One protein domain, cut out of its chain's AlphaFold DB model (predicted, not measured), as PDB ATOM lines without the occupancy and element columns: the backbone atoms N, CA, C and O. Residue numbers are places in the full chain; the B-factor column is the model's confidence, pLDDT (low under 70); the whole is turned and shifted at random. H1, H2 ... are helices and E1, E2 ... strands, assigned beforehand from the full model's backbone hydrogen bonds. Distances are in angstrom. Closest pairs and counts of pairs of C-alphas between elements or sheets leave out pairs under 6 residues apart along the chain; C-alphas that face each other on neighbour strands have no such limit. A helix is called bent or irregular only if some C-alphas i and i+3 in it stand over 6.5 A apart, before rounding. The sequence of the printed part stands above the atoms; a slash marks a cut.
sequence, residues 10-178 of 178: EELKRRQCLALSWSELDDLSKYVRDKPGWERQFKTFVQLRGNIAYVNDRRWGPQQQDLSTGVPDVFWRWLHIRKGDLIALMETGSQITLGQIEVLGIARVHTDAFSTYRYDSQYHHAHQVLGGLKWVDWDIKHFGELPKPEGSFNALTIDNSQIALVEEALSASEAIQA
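Overview. This is residues 10 to 178 of the 178 residues of an uncharacterized protein of Reinekea blandensis MED297 (UniProt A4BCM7). A small three-stranded sheet, E2 E3 E5, with the long helix H7 across one face and the short helix H1 over the other, makes one end of the domain; a cluster of helices H2, H3 and H4 makes the other end, and the short strand pair E1 and E4 lies between. The printed part has 169 residues with seven named helices and five named strands, in the order H1 E1 H2 H3 H4 E2 E3 H5 E4 E5 H6 H7. Both sheets, E2 E3 E5 and E1 E4, are antiparallel; the class is mixed, helices and strands, with 84 residues in named elements, under half. The whole is compact, with a radius of gyration of the C-alphas of 16.8 A and spans of 47 by 36 by 32 A.

Along the chain. Find C-alpha 10 at (583.840, 285.337, 507.368), where H1, residues 10 to 15, begins; E1, 18 to 20, follows. H2, 39 to 53, begins at C-alpha 39 at (600.235, 300.083, 485.508) and is 20.9 A long. Read on through H3, 62 to 65, and H4, 71 to 79, 12.3 A, to the hairpin E2, 86 to 92, 20.1 A, and E3, 101 to 108, 20.9 A. Then come H5, 113 to 116, E4, 127 to 129, E5, 135 to 137, and H6, 140 to 143. H7, 160 to 177, is 27.0 A long and ends at C-alpha 177 at (568.158, 296.504, 509.030); it is irregular, with C-alphas 161 and 164 7.1 A apart.

Arrangement. Look first at E3, the inner strand, which bends by 53 degrees at residue 104. Beside E2, N 89 and O 105 are 2.8 A apart; beside E5, N 136 and O 106 are 2.8 A apart, both within hydrogen-bond range. H7 is on this sheet at a height of 8.9 A, across the strands at 86 degrees to E2 on the local plane; its closest C-alphas to E5 are Leu 170 and Val 136, 6.7 A. H1 is on the opposite face, at a height of 9.9 A. H6 is close to H7 but not clearly touching, Phe 143 and Leu 165 having the closest C-alphas, 7.2 A. In the other sheet, N 20 of E1 and O 127 of E4 are 2.9 A apart. H4, the hub, touches H2 at a steep tilt of 52 degrees, opposite ways, with the C-alphas of Lys 43 and Pro 72 closest at 4.6 A. H4 and H3 touch only at the corner, Gln 64 and Val 71 having the closest C-alphas, 5.1 A. H4 and H5 only just touch, with 3 pairs of C-alphas within 8 A, those of Leu 79 and Phe 114 closest at 4.7 A. In H1, H2 and H4 every O i to N i+4 pair is within hydrogen-bond range, in H7 12 of 14; H3, H5 and H6 are too short for such a pair.

Size, cuts and confidence. The C-alphas of Asn 56 and Ala 178, the two farthest apart, are 51.9 A from each other. The printed part has no cut, and the links E1 to H2 and H6 to H7 are long. The mean pLDDT of the printed part is 82.9; look for values under 70 at residues 93 to 99, 147 to 162 and 175 to 178.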
ATOM      1  N   GLU A  10     584.044 284.937 505.977       86.81
ATOM      2  CA  GLU A  10     583.840 285.337 507.368       86.81
ATOM      3  C   GLU A  10     584.940 286.278 507.878       86.81
ATOM      4  O   GLU A  10     584.670 287.240 508.601       86.81
ATOM      5  N   GLU A  11     586.193 286.059 507.470       85.44
ATOM      6  CA  GLU A  11     587.292 286.961 507.814       85.44
ATOM      7  C   GLU A  11     587.119 288.330 507.142       85.44
ATOM      8  O   GLU A  11     587.231 289.356 507.821       85.44
ATOM      9  N   LEU A  12     586.813 288.358 505.842       88.06
ATOM     10  CA  LEU A  12     586.596 289.595 505.079       88.06
ATOM     11  C   LEU A  12     585.358 290.362 505.553       88.06
ATOM     12  O   LEU A  12     585.395 291.591 505.651       88.06
ATOM     13  N   LYS A  13     584.293 289.641 505.914       90.38
ATOM     14  CA  LYS A  13     583.064 290.176 506.498       90.38
ATOM     15  C   LYS A  13     583.330 290.824 507.846       90.38
ATOM     16  O   LYS A  13     582.982 291.987 508.041       90.38
ATOM     17  N   ARG A  14     584.026 290.122 508.746       91.25
ATOM     18  CA  ARG A  14     584.418 290.649 510.065       91.25
ATOM     19  C   ARG A  14     585.340 291.863 509.957       91.25
ATOM     20  O   ARG A  14     585.216 292.794 510.746       91.25
ATOM     21  N   ARG A  15     586.281 291.846 509.009       89.88
ATOM     22  CA  ARG A  15     587.224 292.954 508.767       89.88
ATOM     23  C   ARG A  15     586.612 294.094 507.952       89.88
ATOM     24  O   ARG A  15     587.216 295.160 507.889       89.88
ATOM     25  N   GLN A  16     585.436 293.877 507.358       93.75
ATOM     26  CA  GLN A  16     584.734 294.836 506.506       93.75
ATOM     27  C   GLN A  16     585.646 295.386 505.401       93.75
ATOM     28  O   GLN A  16     585.756 296.596 505.220       93.75
ATOM     29  N   CYS A  17     586.364 294.507 504.702       91.81
ATOM     30  CA  CYS A  17     587.311 294.900 503.659       91.81
ATOM     31  C   CYS A  17     587.419 293.837 502.562       91.81
ATOM     32  O   CYS A  17     586.945 292.712 502.726       91.81
ATOM     33  N   LEU A  18     588.121 294.170 501.478       90.00
ATOM     34  CA  LEU A  18     588.760 293.170 500.624       90.00
ATOM     35  C   LEU A  18     590.220 293.022 501.023       90.00
ATOM     36  O   LEU A  18     590.879 294.021 501.313       90.00
ATOM     37  N   ALA A  19     590.736 291.796 500.970       90.12
ATOM     38  CA  ALA A  19     592.134 291.538 501.261       90.12
ATOM     39  C   ALA A  19     592.767 290.544 500.288       90.12
ATOM     40  O   ALA A  19     592.117 289.608 499.825       90.12
ATOM     41  N   LEU A  20     594.054 290.745 500.011       86.81
ATOM     42  CA  LEU A  20     594.885 289.816 499.250       86.81
ATOM     43  C   LEU A  20     595.966 289.221 500.150       86.81
ATOM     44  O   LEU A  20     596.494 289.884 501.050       86.81
ATOM     45  N   SER A  21     596.295 287.956 499.880       82.19
ATOM     46  CA  SER A  21     597.492 287.300 500.410       82.19
ATOM     47  C   SER A  21     598.739 287.908 499.758       82.19
ATOM     48  O   SER A  21     598.639 288.911 499.056       82.19
ATOM     49  N   TRP A  22     599.909 287.318 499.992       87.88
ATOM     50  CA  TRP A  22     601.226 287.831 499.594       87.88
ATOM     51  C   TRP A  22     601.871 288.803 500.593       87.88
ATOM     52  O   TRP A  22     602.579 289.727 500.205       87.88
ATOM     53  N   SER A  23     601.659 288.571 501.894       87.69
ATOM     54  CA  SER A  23     602.165 289.405 502.996       87.69
ATOM     55  C   SER A  23     603.660 289.728 502.932       87.69
ATOM     56  O   SER A  23     604.065 290.811 503.353       87.69
ATOM     57  N   GLU A  24     604.474 288.821 502.401       90.19
ATOM     58  CA  GLU A  24     605.925 288.945 502.293       90.19
ATOM     59  C   GLU A  24     606.352 289.923 501.182       90.19
ATOM     60  O   GLU A  24     607.507 290.346 501.155       90.19
ATOM     61  N   LEU A  25     605.424 290.374 500.320       91.50
ATOM     62  CA  LEU A  25     605.635 291.558 499.475       91.50
ATOM     63  C   LEU A  25     605.818 292.836 500.300       91.50
ATOM     64  O   LEU A  25     606.401 293.799 499.782       91.50
ATOM     65  N   ASP A  26     605.370 292.822 501.563       93.50
ATOM     66  CA  ASP A  26     605.447 293.924 502.522       93.50
ATOM     67  C   ASP A  26     604.714 295.189 502.008       93.50
ATOM     68  O   ASP A  26     604.099 295.177 500.940       93.50
ATOM     69  N   ASP A  27     604.661 296.261 502.794       94.88
ATOM     70  CA  ASP A  27     603.799 297.415 502.526       94.88
ATOM     71  C   ASP A  27     604.058 298.062 501.147       94.88
ATOM     72  O   ASP A  27     605.139 298.594 500.860       94.88
ATOM     73  N   LEU A  28     603.027 298.068 500.291       94.19
ATOM     74  CA  LEU A  28     603.072 298.660 498.951       94.19
ATOM     75  C   LEU A  28     602.551 300.103 498.906       94.19
ATOM     76  O   LEU A  28     602.524 300.684 497.819       94.19
ATOM     77  N   SER A  29     602.178 300.715 500.036       93.06
ATOM     78  CA  SER A  29     601.508 302.031 500.097       93.06
ATOM     79  C   SER A  29     602.223 303.115 499.283       93.06
ATOM     80  O   SER A  29     601.596 303.938 498.626       93.06
ATOM     81  N   LYS A  30     603.562 303.091 499.246       91.06
ATOM     82  CA  LYS A  30     604.385 304.068 498.501       91.06
ATOM     83  C   LYS A  30     604.248 303.961 496.972       91.06
ATOM     84  O   LYS A  30     604.595 304.910 496.251       91.06
ATOM     85  N   TYR A  31     603.780 302.813 496.487       90.62
ATOM     86  CA  TYR A  31     603.654 302.454 495.075       90.62
ATOM     87  C   TYR A  31     602.200 302.434 494.592       90.62
ATOM     88  O   TYR A  31     601.977 302.476 493.383       90.62
ATOM     89  N   VAL A  32     601.221 302.418 495.500       90.62
ATOM     90  CA  VAL A  32     599.797 302.542 495.161       90.62
ATOM     91  C   VAL A  32     599.500 303.989 494.774       90.62
ATOM     92  O   VAL A  32     599.550 304.895 495.602       90.62
ATOM     93  N   ARG A  33     599.263 304.226 493.479       85.12
ATOM     94  CA  ARG A  33     599.035 305.563 492.912       85.12
ATOM     95  C   ARG A  33     598.041 305.474 491.764       85.12
ATOM     96  O   ARG A  33     598.222 304.639 490.881       85.12
ATOM     97  N   ASP A  34     597.074 306.385 491.733       82.25
ATOM     98  CA  ASP A  34     596.201 306.581 490.571       82.25
ATOM     99  C   ASP A  34     596.883 307.548 489.594       82.25
ATOM    100  O   ASP A  34     596.742 308.771 489.676       82.25
ATOM    101  N   LYS A  35     597.760 307.004 488.742       83.75
ATOM    102  CA  LYS A  35     598.503 307.778 487.740       83.75
ATOM    103  C   LYS A  35     598.408 307.104 486.365       83.75
ATOM    104  O   LYS A  35     598.763 305.930 486.248       83.75
ATOM    105  N   PRO A  36     598.037 307.840 485.300       82.88
ATOM    106  CA  PRO A  36     598.039 307.305 483.942       82.88
ATOM    107  C   PRO A  36     599.397 306.713 483.555       82.88
ATOM    108  O   PRO A  36     600.447 307.317 483.796       82.88
ATOM    109  N   GLY A  37     599.370 305.522 482.959       85.38
ATOM    110  CA  GLY A  37     600.573 304.814 482.521       85.38
ATOM    111  C   GLY A  37     601.446 304.257 483.649       85.38
ATOM    112  O   GLY A  37     602.582 303.897 483.365       85.38
ATOM    113  N   TRP A  38     600.950 304.203 484.896       91.00
ATOM    114  CA  TRP A  38     601.650 303.626 486.058       91.00
ATOM    115  C   TRP A  38     601.521 302.102 486.173       91.00
ATOM    116  O   TRP A  38     602.306 301.470 486.877       91.00
ATOM    117  N   GLU A  39     600.554 301.513 485.465       93.06
ATOM    118  CA  GLU A  39     600.235 300.083 485.508       93.06
ATOM    119  C   GLU A  39     601.471 299.199 485.363       93.06
ATOM    120  O   GLU A  39     601.756 298.363 486.219       93.06
ATOM    121  N   ARG A  40     602.236 299.406 484.286       94.12
ATOM    122  CA  ARG A  40     603.390 298.560 483.981       94.12
ATOM    123  C   ARG A  40     604.441 298.647 485.083       94.12
ATOM    124  O   ARG A  40     604.968 297.618 485.488       94.12
ATOM    125  N   GLN A  41     604.728 299.849 485.581       94.44
ATOM    126  CA  GLN A  41     605.694 300.053 486.658       94.44
ATOM    127  C   GLN A  41     605.213 299.379 487.939       94.44
ATOM    128  O   GLN A  41     605.981 298.631 488.536       94.44
ATOM    129  N   PHE A  42     603.955 299.591 488.335       94.94
ATOM    130  CA  PHE A  42     603.377 298.949 489.514       94.94
ATOM    131  C   PHE A  42     603.466 297.421 489.422       94.94
ATOM    132  O   PHE A  42     603.995 296.779 490.330       94.94
ATOM    133  N   LYS A  43     603.033 296.844 488.298       95.56
ATOM    134  CA  LYS A  43     603.082 295.398 488.068       95.56
ATOM    135  C   LYS A  43     604.517 294.861 488.134       95.56
ATOM    136  O   LYS A  43     604.776 293.866 488.808       95.56
ATOM    137  N   THR A  44     605.476 295.550 487.513       95.69
ATOM    138  CA  THR A  44     606.899 295.193 487.619       95.69
ATOM    139  C   THR A  44     607.416 295.301 489.057       95.69
ATOM    140  O   THR A  44     608.173 294.433 489.484       95.69
ATOM    141  N   PHE A  45     606.996 296.300 489.842       95.25
ATOM    142  CA  PHE A  45     607.380 296.393 491.256       95.25
ATOM    143  C   PHE A  45     606.868 295.206 492.070       95.25
ATOM    144  O   PHE A  45     607.647 294.621 492.821       95.25
ATOM    145  N   VAL A  46     605.600 294.821 491.897       95.75
ATOM    146  CA  VAL A  46     605.022 293.640 492.561       95.75
ATOM    147  C   VAL A  46     605.797 292.379 492.182       95.75
ATOM    148  O   VAL A  46     606.192 291.618 493.062       95.75
ATOM    149  N   GLN A  47     606.095 292.196 490.892       96.44
ATOM    150  CA  GLN A  47     606.878 291.058 490.410       96.44
ATOM    151  C   GLN A  47     608.280 291.014 491.044       96.44
ATOM    152  O   GLN A  47     608.695 289.975 491.548       96.44
ATOM    153  N   LEU A  48     609.006 292.137 491.059       95.38
ATOM    154  CA  LEU A  48     610.354 292.210 491.633       95.38
ATOM    155  C   LEU A  48     610.354 291.975 493.147       95.38
ATOM    156  O   LEU A  48     611.203 291.237 493.645       95.38
ATOM    157  N   ARG A  49     609.399 292.566 493.877       95.12
ATOM    158  CA  ARG A  49     609.229 292.323 495.319       95.12
ATOM    159  C   ARG A  49     608.941 290.850 495.580       95.12
ATOM    160  O   ARG A  49     609.571 290.271 496.458       95.12
ATOM    161  N   GLY A  50     608.078 290.233 494.775       93.50
ATOM    162  CA  GLY A  50     607.765 288.814 494.890       93.50
ATOM    163  C   GLY A  50     608.960 287.915 494.593       93.50
ATOM    164  O   GLY A  50     609.247 287.015 495.375       93.50
ATOM    165  N   ASN A  51     609.735 288.215 493.546       94.25
ATOM    166  CA  ASN A  51     610.954 287.471 493.209       94.25
ATOM    167  C   ASN A  51     611.975 287.456 494.355       94.25
ATOM    168  O   ASN A  51     612.692 286.474 494.512       94.25
ATOM    169  N   ILE A  52     612.044 288.532 495.145       94.38
ATOM    170  CA  ILE A  52     612.931 288.628 496.309       94.38
ATOM    171  C   ILE A  52     612.313 287.911 497.515       94.38
ATOM    172  O   ILE A  52     612.965 287.067 498.128       94.38
ATOM    173  N   ALA A  53     611.063 288.234 497.849       92.38
ATOM    174  CA  ALA A  53     610.381 287.735 499.041       92.38
ATOM    175  C   ALA A  53     610.133 286.218 499.005       92.38
ATOM    176  O   ALA A  53     610.217 285.547 500.031       92.38
ATOM    177  N   TYR A  54     609.877 285.674 497.814       90.38
ATOM    178  CA  TYR A  54     609.471 284.288 497.597       90.38
ATOM    179  C   TYR A  54     610.490 283.484 496.781       90.38
ATOM    180  O   TYR A  54     610.137 282.470 496.188       90.38
ATOM    181  N   VAL A  55     611.764 283.895 496.762       88.88
ATOM    182  CA  VAL A  55     612.820 283.255 495.946       88.88
ATOM    183  C   VAL A  55     612.932 281.735 496.151       88.88
ATOM    184  O   VAL A  55     613.256 281.004 495.219       88.88
ATOM    185  N   ASN A  56     612.624 281.247 497.357       89.19
ATOM    186  CA  ASN A  56     612.657 279.825 497.714       89.19
ATOM    187  C   ASN A  56     611.257 279.196 497.858       89.19
ATOM    188  O   ASN A  56     611.140 278.038 498.263       89.19
ATOM    189  N   ASP A  57     610.191 279.942 497.563       87.25
ATOM    190  CA  ASP A  57     608.815 279.472 497.687       87.25
ATOM    191  C   ASP A  57     608.309 278.931 496.346       87.25
ATOM    192  O   ASP A  57     608.192 279.645 495.352       87.25
ATOM    193  N   ARG A  58     607.939 277.648 496.328       86.25
ATOM    194  CA  ARG A  58     607.414 276.974 495.132       86.25
ATOM    195  C   ARG A  58     606.084 277.554 494.643       86.25
ATOM    196  O   ARG A  58     605.724 277.314 493.495       86.25
ATOM    197  N   ARG A  59     605.355 278.286 495.493       84.00
ATOM    198  CA  ARG A  59     604.116 278.988 495.121       84.00
ATOM    199  C   ARG A  59     604.384 280.172 494.193       84.00
ATOM    200  O   ARG A  59     603.478 280.574 493.470       84.00
ATOM    201  N   TRP A  60     605.595 280.729 494.199       88.69
ATOM    202  CA  TRP A  60     605.977 281.873 493.372       88.69
ATOM    203  C   TRP A  60     606.634 281.423 492.058       88.69
ATOM    204  O   TRP A  60     607.834 281.588 491.829       88.69
ATOM    205  N   GLY A  61     605.833 280.807 491.189       90.69
ATOM    206  CA  GLY A  61     606.277 280.288 489.895       90.69
ATOM    207  C   GLY A  61     606.088 281.264 488.725       90.69
ATOM    208  O   GLY A  61     605.561 282.365 488.904       90.69
ATOM    209  N   PRO A  62     606.453 280.848 487.495       91.62
ATOM    210  CA  PRO A  62     606.307 281.665 486.285       91.62
ATOM    211  C   PRO A  62     604.890 282.209 486.067       91.62
ATOM    212  O   PRO A  62     604.728 283.343 485.632       91.62
ATOM    213  N   GLN A  63     603.862 281.431 486.421       88.94
ATOM    214  CA  GLN A  63     602.465 281.854 486.311       88.94
ATOM    215  C   GLN A  63     602.130 282.997 487.281       88.94
ATOM    216  O   GLN A  63     601.459 283.949 486.903       88.94
ATOM    217  N   GLN A  64     602.610 282.936 488.526       87.75
ATOM    218  CA  GLN A  64     602.386 283.991 489.521       87.75
ATOM    219  C   GLN A  64     603.188 285.252 489.198       87.75
ATOM    220  O   GLN A  64     602.743 286.356 489.506       87.75
ATOM    221  N   GLN A  65     604.340 285.090 488.552       91.81
ATOM    222  CA  GLN A  65     605.189 286.191 488.113       91.81
ATOM    223  C   GLN A  65     604.633 286.922 486.881       91.81
ATOM    224  O   GLN A  65     605.050 288.051 486.633       91.81
ATOM    225  N   ASP A  66     603.731 286.316 486.105       92.94
ATOM    226  CA  ASP A  66     603.221 286.893 484.859       92.94
ATOM    227  C   ASP A  66     602.554 288.269 485.067       92.94
ATOM    228  O   ASP A  66     601.754 288.467 485.981       92.94
ATOM    229  N   LEU A  67     602.865 289.241 484.202       93.75
ATOM    230  CA  LEU A  67     602.377 290.619 484.359       93.75
ATOM    231  C   LEU A  67     600.928 290.819 483.880       93.75
ATOM    232  O   LEU A  67     600.310 291.827 484.221       93.75
ATOM    233  N   SER A  68     600.399 289.912 483.064       89.56
ATOM    234  CA  SER A  68     599.047 290.003 482.492       89.56
ATOM    235  C   SER A  68     598.009 289.141 483.200       89.56
ATOM    236  O   SER A  68     596.822 289.401 483.067       89.56
ATOM    237  N   THR A  69     598.448 288.119 483.931       84.44
ATOM    238  CA  THR A  69     597.560 287.112 484.530       84.44
ATOM    239  C   THR A  69     597.979 286.691 485.936       84.44
ATOM    240  O   THR A  69     597.187 286.084 486.656       84.44
ATOM    241  N   GLY A  70     599.215 286.996 486.339       87.00
ATOM    242  CA  GLY A  70     599.768 286.610 487.628       87.00
ATOM    243  C   GLY A  70     599.395 287.560 488.766       87.00
ATOM    244  O   GLY A  70     598.519 288.420 488.662       87.00
ATOM    245  N   VAL A  71     600.117 287.429 489.876       90.06
ATOM    246  CA  VAL A  71     599.939 288.241 491.090       90.06
ATOM    247  C   VAL A  71     600.021 289.749 490.808       90.06
ATOM    248  O   VAL A  71     599.170 290.477 491.321       90.06
ATOM    249  N   PRO A  72     600.949 290.251 489.967       93.81
ATOM    250  CA  PRO A  72     600.960 291.658 489.574       93.81
ATOM    251  C   PRO A  72     599.642 292.156 488.971       93.81
ATOM    252  O   PRO A  72     599.191 293.253 489.309       93.81
ATOM    253  N   ASP A  73     599.019 291.359 488.098       90.50
ATOM    254  CA  ASP A  73     597.739 291.703 487.475       90.50
ATOM    255  C   ASP A  73     596.597 291.708 488.488       90.50
ATOM    256  O   ASP A  73     595.825 292.666 488.548       90.50
ATOM    257  N   VAL A  74     596.560 290.696 489.359       88.19
ATOM    258  CA  VAL A  74     595.571 290.598 490.438       88.19
ATOM    259  C   VAL A  74     595.634 291.817 491.358       88.19
ATOM    260  O   VAL A  74     594.603 292.438 491.610       88.19
ATOM    261  N   PHE A  75     596.826 292.215 491.818       91.12
ATOM    262  CA  PHE A  75     596.982 293.422 492.639       91.12
ATOM    263  C   PHE A  75     596.534 294.684 491.900       91.12
ATOM    264  O   PHE A  75     595.896 295.548 492.500       91.12
ATOM    265  N   TRP A  76     596.860 294.804 490.611       91.38
ATOM    266  CA  TRP A  76     596.470 295.971 489.823       91.38
ATOM    267  C   TRP A  76     594.950 296.092 489.705       91.38
ATOM    268  O   TRP A  76     594.400 297.144 490.035       91.38
ATOM    269  N   ARG A  77     594.271 295.012 489.305       87.94
ATOM    270  CA  ARG A  77     592.805 294.966 489.172       87.94
ATOM    271  C   ARG A  77     592.112 295.202 490.508       87.94
ATOM    272  O   ARG A  77     591.190 296.007 490.576       87.94
ATOM    273  N   TRP A  78     592.616 294.594 491.578       89.19
ATOM    274  CA  TRP A  78     592.112 294.786 492.938       89.19
ATOM    275  C   TRP A  78     592.210 296.243 493.419       89.19
ATOM    276  O   TRP A  78     591.266 296.754 494.018       89.19
ATOM    277  N   LEU A  79     593.299 296.954 493.103       91.44
ATOM    278  CA  LEU A  79     593.432 298.388 493.405       91.44
ATOM    279  C   LEU A  79     592.528 299.277 492.535       91.44
ATOM    280  O   LEU A  79     592.240 300.406 492.928       91.44
ATOM    281  N   HIS A  80     592.094 298.792 491.371       88.75
ATOM    282  CA  HIS A  80     591.295 299.553 490.404       88.75
ATOM    283  C   HIS A  80     589.791 299.315 490.508       88.75
ATOM    284  O   HIS A  80     589.051 299.868 489.700       88.75
ATOM    285  N   ILE A  81     589.337 298.565 491.513       87.88
ATOM    286  CA  ILE A  81     587.923 298.509 491.886       87.88
ATOM    287  C   ILE A  81     587.457 299.932 492.232       87.88
ATOM    288  O   ILE A  81     588.058 300.613 493.077       87.88
ATOM    289  N   ARG A  82     586.405 300.399 491.559       88.69
ATOM    290  CA  ARG A  82     585.897 301.771 491.654       88.69
ATOM    291  C   ARG A  82     584.647 301.847 492.516       88.69
ATOM    292  O   ARG A  82     583.906 300.883 492.695       88.69
ATOM    293  N   LYS A  83     584.390 303.041 493.047       88.88
ATOM    294  CA  LYS A  83     583.113 303.363 493.678       88.88
ATOM    295  C   LYS A  83     581.955 303.041 492.729       88.88
ATOM    296  O   LYS A  83     581.940 303.487 491.586       88.88
ATOM    297  N   GLY A  84     580.945 302.357 493.256       85.44
ATOM    298  CA  GLY A  84     579.766 301.919 492.514       85.44
ATOM    299  C   GLY A  84     579.846 300.470 492.046       85.44
ATOM    300  O   GLY A  84     578.786 299.875 491.846       85.44
ATOM    301  N   ASP A  85     581.050 299.894 491.961       85.25
ATOM    302  CA  ASP A  85     581.236 298.497 491.578       85.25
ATOM    303  C   ASP A  85     580.511 297.556 492.547       85.25
ATOM    304  O   ASP A  85     580.363 297.822 493.749       85.25
ATOM    305  N   LEU A  86     580.078 296.425 491.999       85.19
ATOM    306  CA  LEU A  86     579.509 295.312 492.741       85.19
ATOM    307  C   LEU A  86     580.533 294.184 492.809       85.19
ATOM    308  O   LEU A  86     581.094 293.761 491.792       85.19
ATOM    309  N   ILE A  87     580.760 293.687 494.018       83.38
ATOM    310  CA  ILE A  87     581.672 292.581 494.287       83.38
ATOM    311  C   ILE A  87     580.845 291.381 494.731       83.38
ATOM    312  O   ILE A  87     580.013 291.515 495.624       83.38
ATOM    313  N   ALA A  88     581.125 290.219 494.149       82.12
ATOM    314  CA  ALA A  88     580.759 288.924 494.704       82.12
ATOM    315  C   ALA A  88     582.029 288.238 495.203       82.12
ATOM    316  O   ALA A  88     583.025 288.165 494.479       82.12
ATOM    317  N   LEU A  89     581.995 287.734 496.433       80.75
ATOM    318  CA  LEU A  89     583.031 286.853 496.943       80.75
ATOM    319  C   LEU A  89     582.586 285.406 496.773       80.75
ATOM    320  O   LEU A  89     581.477 285.035 497.163       80.75
ATOM    321  N   MET A  90     583.479 284.601 496.208       79.94
ATOM    322  CA  MET A  90     583.240 283.191 495.962       79.94
ATOM    323  C   MET A  90     584.258 282.342 496.700       79.94
ATOM    324  O   MET A  90     585.445 282.674 496.716       79.94
ATOM    325  N   GLU A  91     583.806 281.218 497.236       75.81
ATOM    326  CA  GLU A  91     584.668 280.245 497.898       75.81
ATOM    327  C   GLU A  91     584.389 278.844 497.393       75.81
ATOM    328  O   GLU A  91     583.318 278.550 496.869       75.81
ATOM    329  N   THR A  92     585.371 277.960 497.546       70.06
ATOM    330  CA  THR A  92     585.128 276.533 497.366       70.06
ATOM    331  C   THR A  92     584.177 276.074 498.462       70.06
ATOM    332  O   THR A  92     584.507 276.139 499.646       70.06
ATOM    333  N   GLY A  93     583.003 275.618 498.049       62.38
ATOM    334  CA  GLY A  93     581.959 275.130 498.921       62.38
ATOM    335  C   GLY A  93     582.380 273.911 499.740       62.38
ATOM    336  O   GLY A  93     583.407 273.264 499.508       62.38
ATOM    337  N   SER A  94     581.569 273.607 500.746       64.56
ATOM    338  CA  SER A  94     581.808 272.495 501.665       64.56
ATOM    339  C   SER A  94     581.751 271.119 500.975       64.56
ATOM    340  O   SER A  94     581.364 270.974 499.815       64.56
ATOM    341  N   GLN A  95     582.067 270.051 501.718       57.75
ATOM    342  CA  GLN A  95     581.878 268.676 501.229       57.75
ATOM    343  C   GLN A  95     580.427 268.384 500.805       57.75
ATOM    344  O   GLN A  95     580.208 267.535 499.944       57.75
ATOM    345  N   ILE A  96     579.446 269.100 501.369       60.72
ATOM    346  CA  ILE A  96     578.024 268.968 501.023       60.72
ATOM    347  C   ILE A  96     577.760 269.475 499.598       60.72
ATOM    348  O   ILE A  96     576.918 268.922 498.898       60.72
ATOM    349  N   THR A  97     578.517 270.473 499.139       60.72
ATOM    350  CA  THR A  97     578.384 271.085 497.807       60.72
ATOM    351  C   THR A  97     579.435 270.541 496.835       60.72
ATOM    352  O   THR A  97     579.715 271.129 495.793       60.72
ATOM    353  N   LEU A  98     580.011 269.373 497.163       68.06
ATOM    354  CA  LEU A  98     581.007 268.644 496.369       68.06
ATOM    355  C   LEU A  98     582.233 269.491 495.980       68.06
ATOM    356  O   LEU A  98     582.884 269.214 494.973       68.06
ATOM    357  N   GLY A  99     582.559 270.521 496.768       66.81
ATOM    358  CA  GLY A  99     583.658 271.438 496.464       66.81
ATOM    359  C   GLY A  99     583.402 272.345 495.256       66.81
ATOM    360  O   GLY A  99     584.357 272.842 494.657       66.81
ATOM    361  N   GLN A 100     582.145 272.556 494.859       70.38
ATOM    362  CA  GLN A 100     581.816 273.554 493.842       70.38
ATOM    363  C   GLN A 100     582.093 274.965 494.367       70.38
ATOM    364  O   GLN A 100     581.934 275.232 495.549       70.38
ATOM    365  N   ILE A 101     582.523 275.880 493.496       74.81
ATOM    366  CA  ILE A 101     582.676 277.296 493.861       74.81
ATOM    367  C   ILE A 101     581.286 277.910 494.054       74.81
ATOM    368  O   ILE A 101     580.457 277.790 493.152       74.81
ATOM    369  N   GLU A 102     581.052 278.579 495.178       77.94
ATOM    370  CA  GLU A 102     579.772 279.185 495.562       77.94
ATOM    371  C   GLU A 102     579.968 280.668 495.888       77.94
ATOM    372  O   GLU A 102     580.995 281.042 496.454       77.94
ATOM    373  N   VAL A 103     578.994 281.519 495.544       81.69
ATOM    374  CA  VAL A 103     578.971 282.906 496.031       81.69
ATOM    375  C   VAL A 103     578.499 282.901 497.478       81.69
ATOM    376  O   VAL A 103     577.397 282.436 497.756       81.69
ATOM    377  N   LEU A 104     579.320 283.433 498.383       84.06
ATOM    378  CA  LEU A 104     578.981 283.519 499.808       84.06
ATOM    379  C   LEU A 104     578.448 284.891 500.200       84.06
ATOM    380  O   LEU A 104     577.587 284.998 501.070       84.06
ATOM    381  N   GLY A 105     578.921 285.944 499.541       86.00
ATOM    382  CA  GLY A 105     578.440 287.277 499.830       86.00
ATOM    383  C   GLY A 105     578.723 288.281 498.740       86.00
ATOM    384  O   GLY A 105     579.615 288.115 497.906       86.00
ATOM    385  N   ILE A 106     577.938 289.345 498.785       88.62
ATOM    386  CA  ILE A 106     577.988 290.459 497.852       88.62
ATOM    387  C   ILE A 106     578.195 291.768 498.609       88.62
ATOM    388  O   ILE A 106     577.846 291.883 499.786       88.62
ATOM    389  N   ALA A 107     578.767 292.764 497.945       89.75
ATOM    390  CA  ALA A 107     578.907 294.101 498.503       89.75
ATOM    391  C   ALA A 107     578.924 295.164 497.404       89.75
ATOM    392  O   ALA A 107     579.427 294.931 496.301       89.75
ATOM    393  N   ARG A 108     578.433 296.360 497.741       89.56
ATOM    394  CA  ARG A 108     578.620 297.557 496.920       89.56
ATOM    395  C   ARG A 108     579.818 298.354 497.408       89.56
ATOM    396  O   ARG A 108     579.983 298.612 498.600       89.56
ATOM    397  N   VAL A 109     580.631 298.798 496.463       89.56
ATOM    398  CA  VAL A 109     581.805 299.621 496.734       89.56
ATOM    399  C   VAL A 109     581.396 301.082 496.917       89.56
ATOM    400  O   VAL A 109     580.802 301.692 496.028       89.56
ATOM    401  N   HIS A 110     581.741 301.679 498.059       90.56
ATOM    402  CA  HIS A 110     581.385 303.071 498.375       90.56
ATOM    403  C   HIS A 110     582.514 304.086 498.120       90.56
ATOM    404  O   HIS A 110     582.254 305.289 498.041       90.56
ATOM    405  N   THR A 111     583.748 303.610 497.953       91.62
ATOM    406  CA  THR A 111     584.968 304.407 497.744       91.62
ATOM    407  C   THR A 111     585.915 303.669 496.808       91.62
ATOM    408  O   THR A 111     585.920 302.448 496.811       91.62
ATOM    409  N   ASP A 112     586.762 304.371 496.060       91.12
ATOM    410  CA  ASP A 112     587.745 303.715 495.190       91.12
ATOM    411  C   ASP A 112     588.777 302.913 496.002       91.12
ATOM    412  O   ASP A 112     589.338 303.415 496.985       91.12
ATOM    413  N   ALA A 113     589.076 301.685 495.571       91.06
ATOM    414  CA  ALA A 113     589.969 300.777 496.289       91.06
ATOM    415  C   ALA A 113     591.376 301.358 496.476       91.06
ATOM    416  O   ALA A 113     591.883 301.361 497.598       91.06
ATOM    417  N   PHE A 114     591.972 301.950 495.433       90.25
ATOM    418  CA  PHE A 114     593.312 302.546 495.525       90.25
ATOM    419  C   PHE A 114     593.435 303.583 496.656       90.25
ATOM    420  O   PHE A 114     594.485 303.684 497.287       90.25
ATOM    421  N   SER A 115     592.365 304.343 496.924       91.75
ATOM    422  CA  SER A 115     592.355 305.430 497.914       91.75
ATOM    423  C   SER A 115     592.276 304.940 499.362       91.75
ATOM    424  O   SER A 115     592.461 305.715 500.295       91.75
ATOM    425  N   THR A 116     592.008 303.648 499.545       94.50
ATOM    426  CA  THR A 116     591.770 303.011 500.846       94.50
ATOM    427  C   THR A 116     592.775 301.907 501.148       94.50
ATOM    428  O   THR A 116     592.594 301.164 502.115       94.50
ATOM    429  N   TYR A 117     593.827 301.786 500.331       95.56
ATOM    430  CA  TYR A 117     594.854 300.779 500.536       95.56
ATOM    431  C   TYR A 117     595.486 300.905 501.923       95.56
ATOM    432  O   TYR A 117     595.913 301.983 502.343       95.56
ATOM    433  N   ARG A 118     595.591 299.769 502.608       95.12
ATOM    434  CA  ARG A 118     596.289 299.623 503.879       95.12
ATOM    435  C   ARG A 118     597.045 298.302 503.896       95.12
ATOM    436  O   ARG A 118     596.572 297.290 503.382       95.12
ATOM    437  N   TYR A 119     598.193 298.305 504.558       95.25
ATOM    438  CA  TYR A 119     598.912 297.096 504.928       95.25
ATOM    439  C   TYR A 119     598.741 296.820 506.426       95.25
ATOM    440  O   TYR A 119     598.855 297.728 507.251       95.25
ATOM    441  N   ASP A 120     598.440 295.575 506.780       92.12
ATOM    442  CA  ASP A 120     598.315 295.124 508.164       92.12
ATOM    443  C   ASP A 120     599.090 293.823 508.364       92.12
ATOM    444  O   ASP A 120     598.618 292.731 508.038       92.12
ATOM    445  N   SER A 121     600.295 293.954 508.912       90.38
ATOM    446  CA  SER A 121     601.236 292.848 509.090       90.38
ATOM    447  C   SER A 121     600.769 291.784 510.089       90.38
ATOM    448  O   SER A 121     601.448 290.775 510.251       90.38
ATOM    449  N   GLN A 122     599.650 291.994 510.793       88.25
ATOM    450  CA  GLN A 122     599.095 291.008 511.726       88.25
ATOM    451  C   GLN A 122     598.347 289.869 511.011       88.25
ATOM    452  O   GLN A 122     598.072 288.842 511.630       88.25
ATOM    453  N   TYR A 123     598.020 290.031 509.724       83.12
ATOM    454  CA  TYR A 123     597.238 289.073 508.942       83.12
ATOM    455  C   TYR A 123     598.053 288.488 507.786       83.12
ATOM    456  O   TYR A 123     598.815 289.195 507.138       83.12
ATOM    457  N   HIS A 124     597.821 287.217 507.439       80.00
ATOM    458  CA  HIS A 124     598.369 286.626 506.206       80.00
ATOM    459  C   HIS A 124     597.833 287.318 504.941       80.00
ATOM    460  O   HIS A 124     598.546 287.485 503.952       80.00
ATOM    461  N   HIS A 125     596.579 287.771 504.994       84.31
ATOM    462  CA  HIS A 125     595.963 288.636 503.991       84.31
ATOM    463  C   HIS A 125     596.191 290.096 504.387       84.31
ATOM    464  O   HIS A 125     595.265 290.798 504.808       84.31
ATOM    465  N   ALA A 126     597.464 290.498 504.375       88.62
ATOM    466  CA  ALA A 126     597.929 291.764 504.937       88.62
ATOM    467  C   ALA A 126     597.502 292.979 504.107       88.62
ATOM    468  O   ALA A 126     597.283 294.058 504.657       88.62
ATOM    469  N   HIS A 127     597.379 292.814 502.790       92.62
ATOM    470  CA  HIS A 127     596.997 293.885 501.880       92.62
ATOM    471  C   HIS A 127     595.486 294.055 501.899       92.62
ATOM    472  O   HIS A 127     594.772 293.104 501.603       92.62
ATOM    473  N   GLN A 128     595.007 295.250 502.232       93.81
ATOM    474  CA  GLN A 128     593.589 295.563 502.374       93.81
ATOM    475  C   GLN A 128     593.197 296.788 501.552       93.81
ATOM    476  O   GLN A 128     593.981 297.724 501.429       93.81
ATOM    477  N   VAL A 129     591.965 296.792 501.053       93.19
ATOM    478  CA  VAL A 129     591.272 297.953 500.470       93.19
ATOM    479  C   VAL A 129     589.815 297.933 500.922       93.19
ATOM    480  O   VAL A 129     589.316 296.915 501.409       93.19
ATOM    481  N   LEU A 130     589.118 299.046 500.706       91.94
ATOM    482  CA  LEU A 130     587.685 299.197 500.946       91.94
ATOM    483  C   LEU A 130     587.303 298.965 502.411       91.94
ATOM    484  O   LEU A 130     586.349 298.255 502.701       91.94
ATOM    485  N   GLY A 131     588.056 299.549 503.346       91.12
ATOM    486  CA  GLY A 131     587.706 299.493 504.767       91.12
ATOM    487  C   GLY A 131     586.308 300.068 505.033       91.12
ATOM    488  O   GLY A 131     585.986 301.160 504.565       91.12
ATOM    489  N   GLY A 132     585.490 299.334 505.789       90.44
ATOM    490  CA  GLY A 132     584.080 299.659 506.037       90.44
ATOM    491  C   GLY A 132     583.108 299.066 505.008       90.44
ATOM    492  O   GLY A 132     581.954 299.492 504.951       90.44
ATOM    493  N   LEU A 133     583.550 298.100 504.196       90.69
ATOM    494  CA  LEU A 133     582.703 297.383 503.249       90.69
ATOM    495  C   LEU A 133     581.573 296.642 503.978       90.69
ATOM    496  O   LEU A 133     581.810 295.871 504.912       90.69
ATOM    497  N   LYS A 134     580.338 296.862 503.525       92.38
ATOM    498  CA  LYS A 134     579.150 296.181 504.042       92.38
ATOM    499  C   LYS A 134     578.848 294.960 503.189       92.38
ATOM    500  O   LYS A 134     578.360 295.080 502.071       92.38
ATOM    501  N   TRP A 135     579.158 293.797 503.736       90.81
ATOM    502  CA  TRP A 135     578.844 292.523 503.114       90.81
ATOM    503  C   TRP A 135     577.407 292.106 503.409       90.81
ATOM    504  O   TRP A 135     576.945 292.210 504.546       90.81
ATOM    505  N   VAL A 136     576.743 291.583 502.386       91.56
ATOM    506  CA  VAL A 136     575.447 290.912 502.471       91.56
ATOM    507  C   VAL A 136     575.667 289.443 502.131       91.56
ATOM    508  O   VAL A 136     576.332 289.140 501.139       91.56
ATOM    509  N   ASP A 137     575.148 288.547 502.966       91.06
ATOM    510  CA  ASP A 137     575.186 287.106 502.707       91.06
ATOM    511  C   ASP A 137     574.348 286.794 501.466       91.06
ATOM    512  O   ASP A 137     573.222 287.278 501.336       91.06
ATOM    513  N   TRP A 138     574.889 285.997 500.546       88.12
ATOM    514  CA  TRP A 138     574.135 285.599 499.365       88.12
ATOM    515  C   TRP A 138     573.121 284.512 499.722       88.12
ATOM    516  O   TRP A 138     573.485 283.417 500.154       88.12
ATOM    517  N   ASP A 139     571.839 284.791 499.499       88.25
ATOM    518  CA  ASP A 139     570.779 283.810 499.705       88.25
ATOM    519  C   ASP A 139     570.468 283.056 498.409       88.25
ATOM    520  O   ASP A 139     569.573 283.410 497.637       88.25
ATOM    521  N   ILE A 140     571.203 281.966 498.191       84.25
ATOM    522  CA  ILE A 140     571.033 281.097 497.022       84.25
ATOM    523  C   ILE A 140     569.616 280.513 496.901       84.25
ATOM    524  O   ILE A 140     569.177 280.204 495.794       84.25
ATOM    525  N   LYS A 141     568.870 280.361 498.005       85.62
ATOM    526  CA  LYS A 141     567.512 279.790 497.958       85.62
ATOM    527  C   LYS A 141     566.509 280.773 497.371       85.62
ATOM    528  O   LYS A 141     565.565 280.338 496.718       85.62
ATOM    529  N   HIS A 142     566.711 282.064 497.615       86.06
ATOM    530  CA  HIS A 142     565.816 283.117 497.147       86.06
ATOM    531  C   HIS A 142     566.249 283.690 495.796       86.06
ATOM    532  O   HIS A 142     565.395 283.930 494.945       86.06
ATOM    533  N   PHE A 143     567.555 283.856 495.570       84.06
ATOM    534  CA  PHE A 143     568.082 284.520 494.372       84.06
ATOM    535  C   PHE A 143     568.725 283.564 493.353       84.06
ATOM    536  O   PHE A 143     569.053 283.981 492.246       84.06
ATOM    537  N   GLY A 144     568.875 282.279 493.681       83.00
ATOM    538  CA  GLY A 144     569.504 281.291 492.802       83.00
ATOM    539  C   GLY A 144     571.035 281.367 492.775       83.00
ATOM    540  O   GLY A 144     571.670 282.087 493.549       83.00
ATOM    541  N   GLU A 145     571.653 280.566 491.902       80.94
ATOM    542  CA  GLU A 145     573.108 280.550 491.715       80.94
ATOM    543  C   GLU A 145     573.542 281.699 490.794       80.94
ATOM    544  O   GLU A 145     572.978 281.894 489.716       80.94
ATOM    545  N   LEU A 146     574.578 282.439 491.199       77.25
ATOM    546  CA  LEU A 146     575.234 283.411 490.332       77.25
ATOM    547  C   LEU A 146     576.274 282.702 489.437       77.25
ATOM    548  O   LEU A 146     577.160 282.017 489.962       77.25
ATOM    549  N   PRO A 147     576.206 282.865 488.103       69.00
ATOM    550  CA  PRO A 147     577.271 282.588 487.159       69.00
ATOM    551  C   PRO A 147     578.654 282.967 487.673       69.00
ATOM    552  O   PRO A 147     578.896 284.047 488.212       69.00
ATOM    553  N   LYS A 148     579.585 282.042 487.467       68.38
ATOM    554  CA  LYS A 148     580.965 282.167 487.922       68.38
ATOM    555  C   LYS A 148     581.723 282.974 486.868       68.38
ATOM    556  O   LYS A 148     581.645 282.616 485.692       68.38
ATOM    557  N   PRO A 149     582.445 284.042 487.241       57.47
ATOM    558  CA  PRO A 149     583.255 284.776 486.286       57.47
ATOM    559  C   PRO A 149     584.371 283.869 485.756       57.47
ATOM    560  O   PRO A 149     584.907 283.030 486.482       57.47
ATOM    561  N   GLU A 150     584.771 284.074 484.502       52.81
ATOM    562  CA  GLU A 150     585.849 283.300 483.866       52.81
ATOM    563  C   GLU A 150     587.238 283.545 484.499       52.81
ATOM    564  O   GLU A 150     588.198 282.843 484.181       52.81
ATOM    565  N   GLY A 151     587.371 284.509 485.422       49.62
ATOM    566  CA  GLY A 151     588.623 284.810 486.115       49.62
ATOM    567  C   GLY A 151     588.442 285.441 487.498       49.62
ATOM    568  O   GLY A 151     587.422 286.057 487.805       49.62
ATOM    569  N   SER A 152     589.468 285.309 488.343       43.78
ATOM    570  CA  SER A 152     589.490 285.855 489.705       43.78
ATOM    571  C   SER A 152     589.489 287.389 489.683       43.78
ATOM    572  O   SER A 152     590.359 287.994 489.060       43.78
ATOM    573  N   PHE A 153     588.523 288.011 490.366       48.41
ATOM    574  CA  PHE A 153     588.411 289.461 490.608       48.41
ATOM    575  C   PHE A 153     588.310 290.358 489.372       48.41
ATOM    576  O   PHE A 153     589.016 291.357 489.244       48.41
ATOM    577  N   ASN A 154     587.417 290.043 488.443       35.69
ATOM    578  CA  ASN A 154     586.702 291.142 487.802       35.69
ATOM    579  C   ASN A 154     585.438 291.331 488.624       35.69
ATOM    580  O   ASN A 154     584.847 290.342 489.060       35.69
ATOM    581  N   ALA A 155     585.073 292.584 488.887       38.72
ATOM    582  CA  ALA A 155     583.750 292.939 489.371       38.72
ATOM    583  C   ALA A 155     582.684 292.086 488.658       38.72
ATOM    584  O   ALA A 155     582.909 291.619 487.538       38.72
ATOM    585  N   LEU A 156     581.516 291.908 489.272       38.75
ATOM    586  CA  LEU A 156     580.372 291.184 488.686       38.75
ATOM    587  C   LEU A 156     580.009 291.599 487.235       38.75
ATOM    588  O   LEU A 156     579.204 290.948 486.585       38.75
ATOM    589  N   THR A 157     580.618 292.648 486.685       39.81
ATOM    590  CA  THR A 157     580.382 293.225 485.364       39.81
ATOM    591  C   THR A 157     580.978 292.457 484.173       39.81
ATOM    592  O   THR A 157     581.107 293.049 483.103       39.81
ATOM    593  N   ILE A 158     581.356 291.174 484.285       41.84
ATOM    594  CA  ILE A 158     581.580 290.370 483.059       41.84
ATOM    595  C   ILE A 158     580.229 290.084 482.377       41.84
ATOM    596  O   ILE A 158     580.161 290.060 481.150       41.84
ATOM    597  N   ASP A 159     579.145 289.985 483.155       49.06
ATOM    598  CA  ASP A 159     577.776 289.922 482.647       49.06
ATOM    599  C   ASP A 159     576.866 290.899 483.411       49.06
ATOM    600  O   ASP A 159     576.353 290.624 484.496       49.06
ATOM    601  N   ASN A 160     576.650 292.073 482.813       55.94
ATOM    602  CA  ASN A 160     575.796 293.118 483.379       55.94
ATOM    603  C   ASN A 160     574.321 292.696 483.520       55.94
ATOM    604  O   ASN A 160     573.563 293.412 484.178       55.94
ATOM    605  N   SER A 161     573.894 291.564 482.941       62.69
ATOM    606  CA  SER A 161     572.515 291.070 483.074       62.69
ATOM    607  C   SER A 161     572.130 290.749 484.522       62.69
ATOM    608  O   SER A 161     570.949 290.761 484.867       62.69
ATOM    609  N   GLN A 162     573.119 290.524 485.389       68.50
ATOM    610  CA  GLN A 162     572.908 290.104 486.774       68.50
ATOM    611  C   GLN A 162     572.889 291.251 487.778       68.50
ATOM    612  O   GLN A 162     572.567 291.039 488.947       68.50
ATOM    613  N   ILE A 163     573.216 292.467 487.333       73.69
ATOM    614  CA  ILE A 163     573.286 293.642 488.204       73.69
ATOM    615  C   ILE A 163     571.953 293.835 488.924       73.69
ATOM    616  O   ILE A 163     571.949 293.935 490.141       73.69
ATOM    617  N   ALA A 164     570.828 293.782 488.205       79.69
ATOM    618  CA  ALA A 164     569.506 293.989 488.797       79.69
ATOM    619  C   ALA A 164     569.207 293.018 489.957       79.69
ATOM    620  O   ALA A 164     568.710 293.443 490.993       79.69
ATOM    621  N   LEU A 165     569.574 291.738 489.812       81.69
ATOM    622  CA  LEU A 165     569.381 290.719 490.848       81.69
ATOM    623  C   LEU A 165     570.258 290.990 492.081       81.69
ATOM    624  O   LEU A 165     569.802 290.889 493.218       81.69
ATOM    625  N   VAL A 166     571.522 291.359 491.865       82.12
ATOM    626  CA  VAL A 166     572.450 291.707 492.953       82.12
ATOM    627  C   VAL A 166     571.989 292.980 493.670       82.12
ATOM    628  O   VAL A 166     572.068 293.066 494.894       82.12
ATOM    629  N   GLU A 167     571.472 293.963 492.934       84.75
ATOM    630  CA  GLU A 167     570.916 295.193 493.501       84.75
ATOM    631  C   GLU A 167     569.644 294.944 494.315       84.75
ATOM    632  O   GLU A 167     569.478 295.541 495.383       84.75
ATOM    633  N   GLU A 168     568.779 294.040 493.856       85.44
ATOM    634  CA  GLU A 168     567.603 293.594 494.602       85.44
ATOM    635  C   GLU A 168     568.010 292.925 495.921       85.44
ATOM    636  O   GLU A 168     567.513 293.311 496.980       85.44
ATOM    637  N   ALA A 169     568.974 292.000 495.884       84.12
ATOM    638  CA  ALA A 169     569.480 291.327 497.080       84.12
ATOM    639  C   ALA A 169     570.103 292.306 498.094       84.12
ATOM    640  O   ALA A 169     569.857 292.198 499.300       84.12
ATOM    641  N   LEU A 170     570.864 293.300 497.621       85.12
ATOM    642  CA  LEU A 170     571.396 294.367 498.477       85.12
ATOM    643  C   LEU A 170     570.268 295.187 499.120       85.12
ATOM    644  O   LEU A 170     570.284 295.404 500.331       85.12
ATOM    645  N   SER A 171     569.272 295.592 498.329       85.56
ATOM    646  CA  SER A 171     568.154 296.424 498.796       85.56
ATOM    647  C   SER A 171     567.265 295.690 499.806       85.56
ATOM    648  O   SER A 171     566.837 296.272 500.803       85.56
ATOM    649  N   ALA A 172     567.013 294.394 499.585       83.56
ATOM    650  CA  ALA A 172     566.238 293.555 500.495       83.56
ATOM    651  C   ALA A 172     566.908 293.430 501.876       83.56
ATOM    652  O   ALA A 172     566.227 293.461 502.898       83.56
ATOM    653  N   SER A 173     568.241 293.343 501.914       78.50
ATOM    654  CA  SER A 173     569.011 293.299 503.162       78.50
ATOM    655  C   SER A 173     568.972 294.632 503.920       78.50
ATOM    656  O   SER A 173     568.787 294.650 505.138       78.50
ATOM    657  N   GLU A 174     569.071 295.760 503.208       74.06
ATOM    658  CA  GLU A 174     568.979 297.099 503.808       74.06
ATOM    659  C   GLU A 174     567.600 297.362 504.436       74.06
ATOM    660  O   GLU A 174     567.523 297.963 505.507       74.06
ATOM    661  N   ALA A 175     566.521 296.850 503.833       68.00
ATOM    662  CA  ALA A 175     565.161 296.975 504.361       68.00
ATOM    663  C   ALA A 175     564.914 296.177 505.657       68.00
ATOM    664  O   ALA A 175     564.009 296.515 506.415       68.00
ATOM    665  N   ILE A 176     565.698 295.129 505.924       62.47
ATOM    666  CA  ILE A 176     565.594 294.308 507.146       62.47
ATOM    667  C   ILE A 176     566.352 294.954 508.320       62.47
ATOM    668  O   ILE A 176     566.079 294.650 509.481       62.47
ATOM    669  N   GLN A 177     567.310 295.841 508.031       53.03
ATOM    670  CA  GLN A 177     568.158 296.504 509.030       53.03
ATOM    671  C   GLN A 177     567.691 297.923 509.409       53.03
ATOM    672  O   GLN A 177     568.305 298.531 510.290       53.03
ATOM    673  N   ALA A 178     566.653 298.450 508.749       50.00
ATOM    674  CA  ALA A 178     566.055 299.768 508.991       50.00
ATOM    675  C   ALA A 178     564.865 299.694 509.960       50.00
ATOM    676  O   ALA A 178     564.731 300.632 510.781       50.00
TER     677      ALA A 178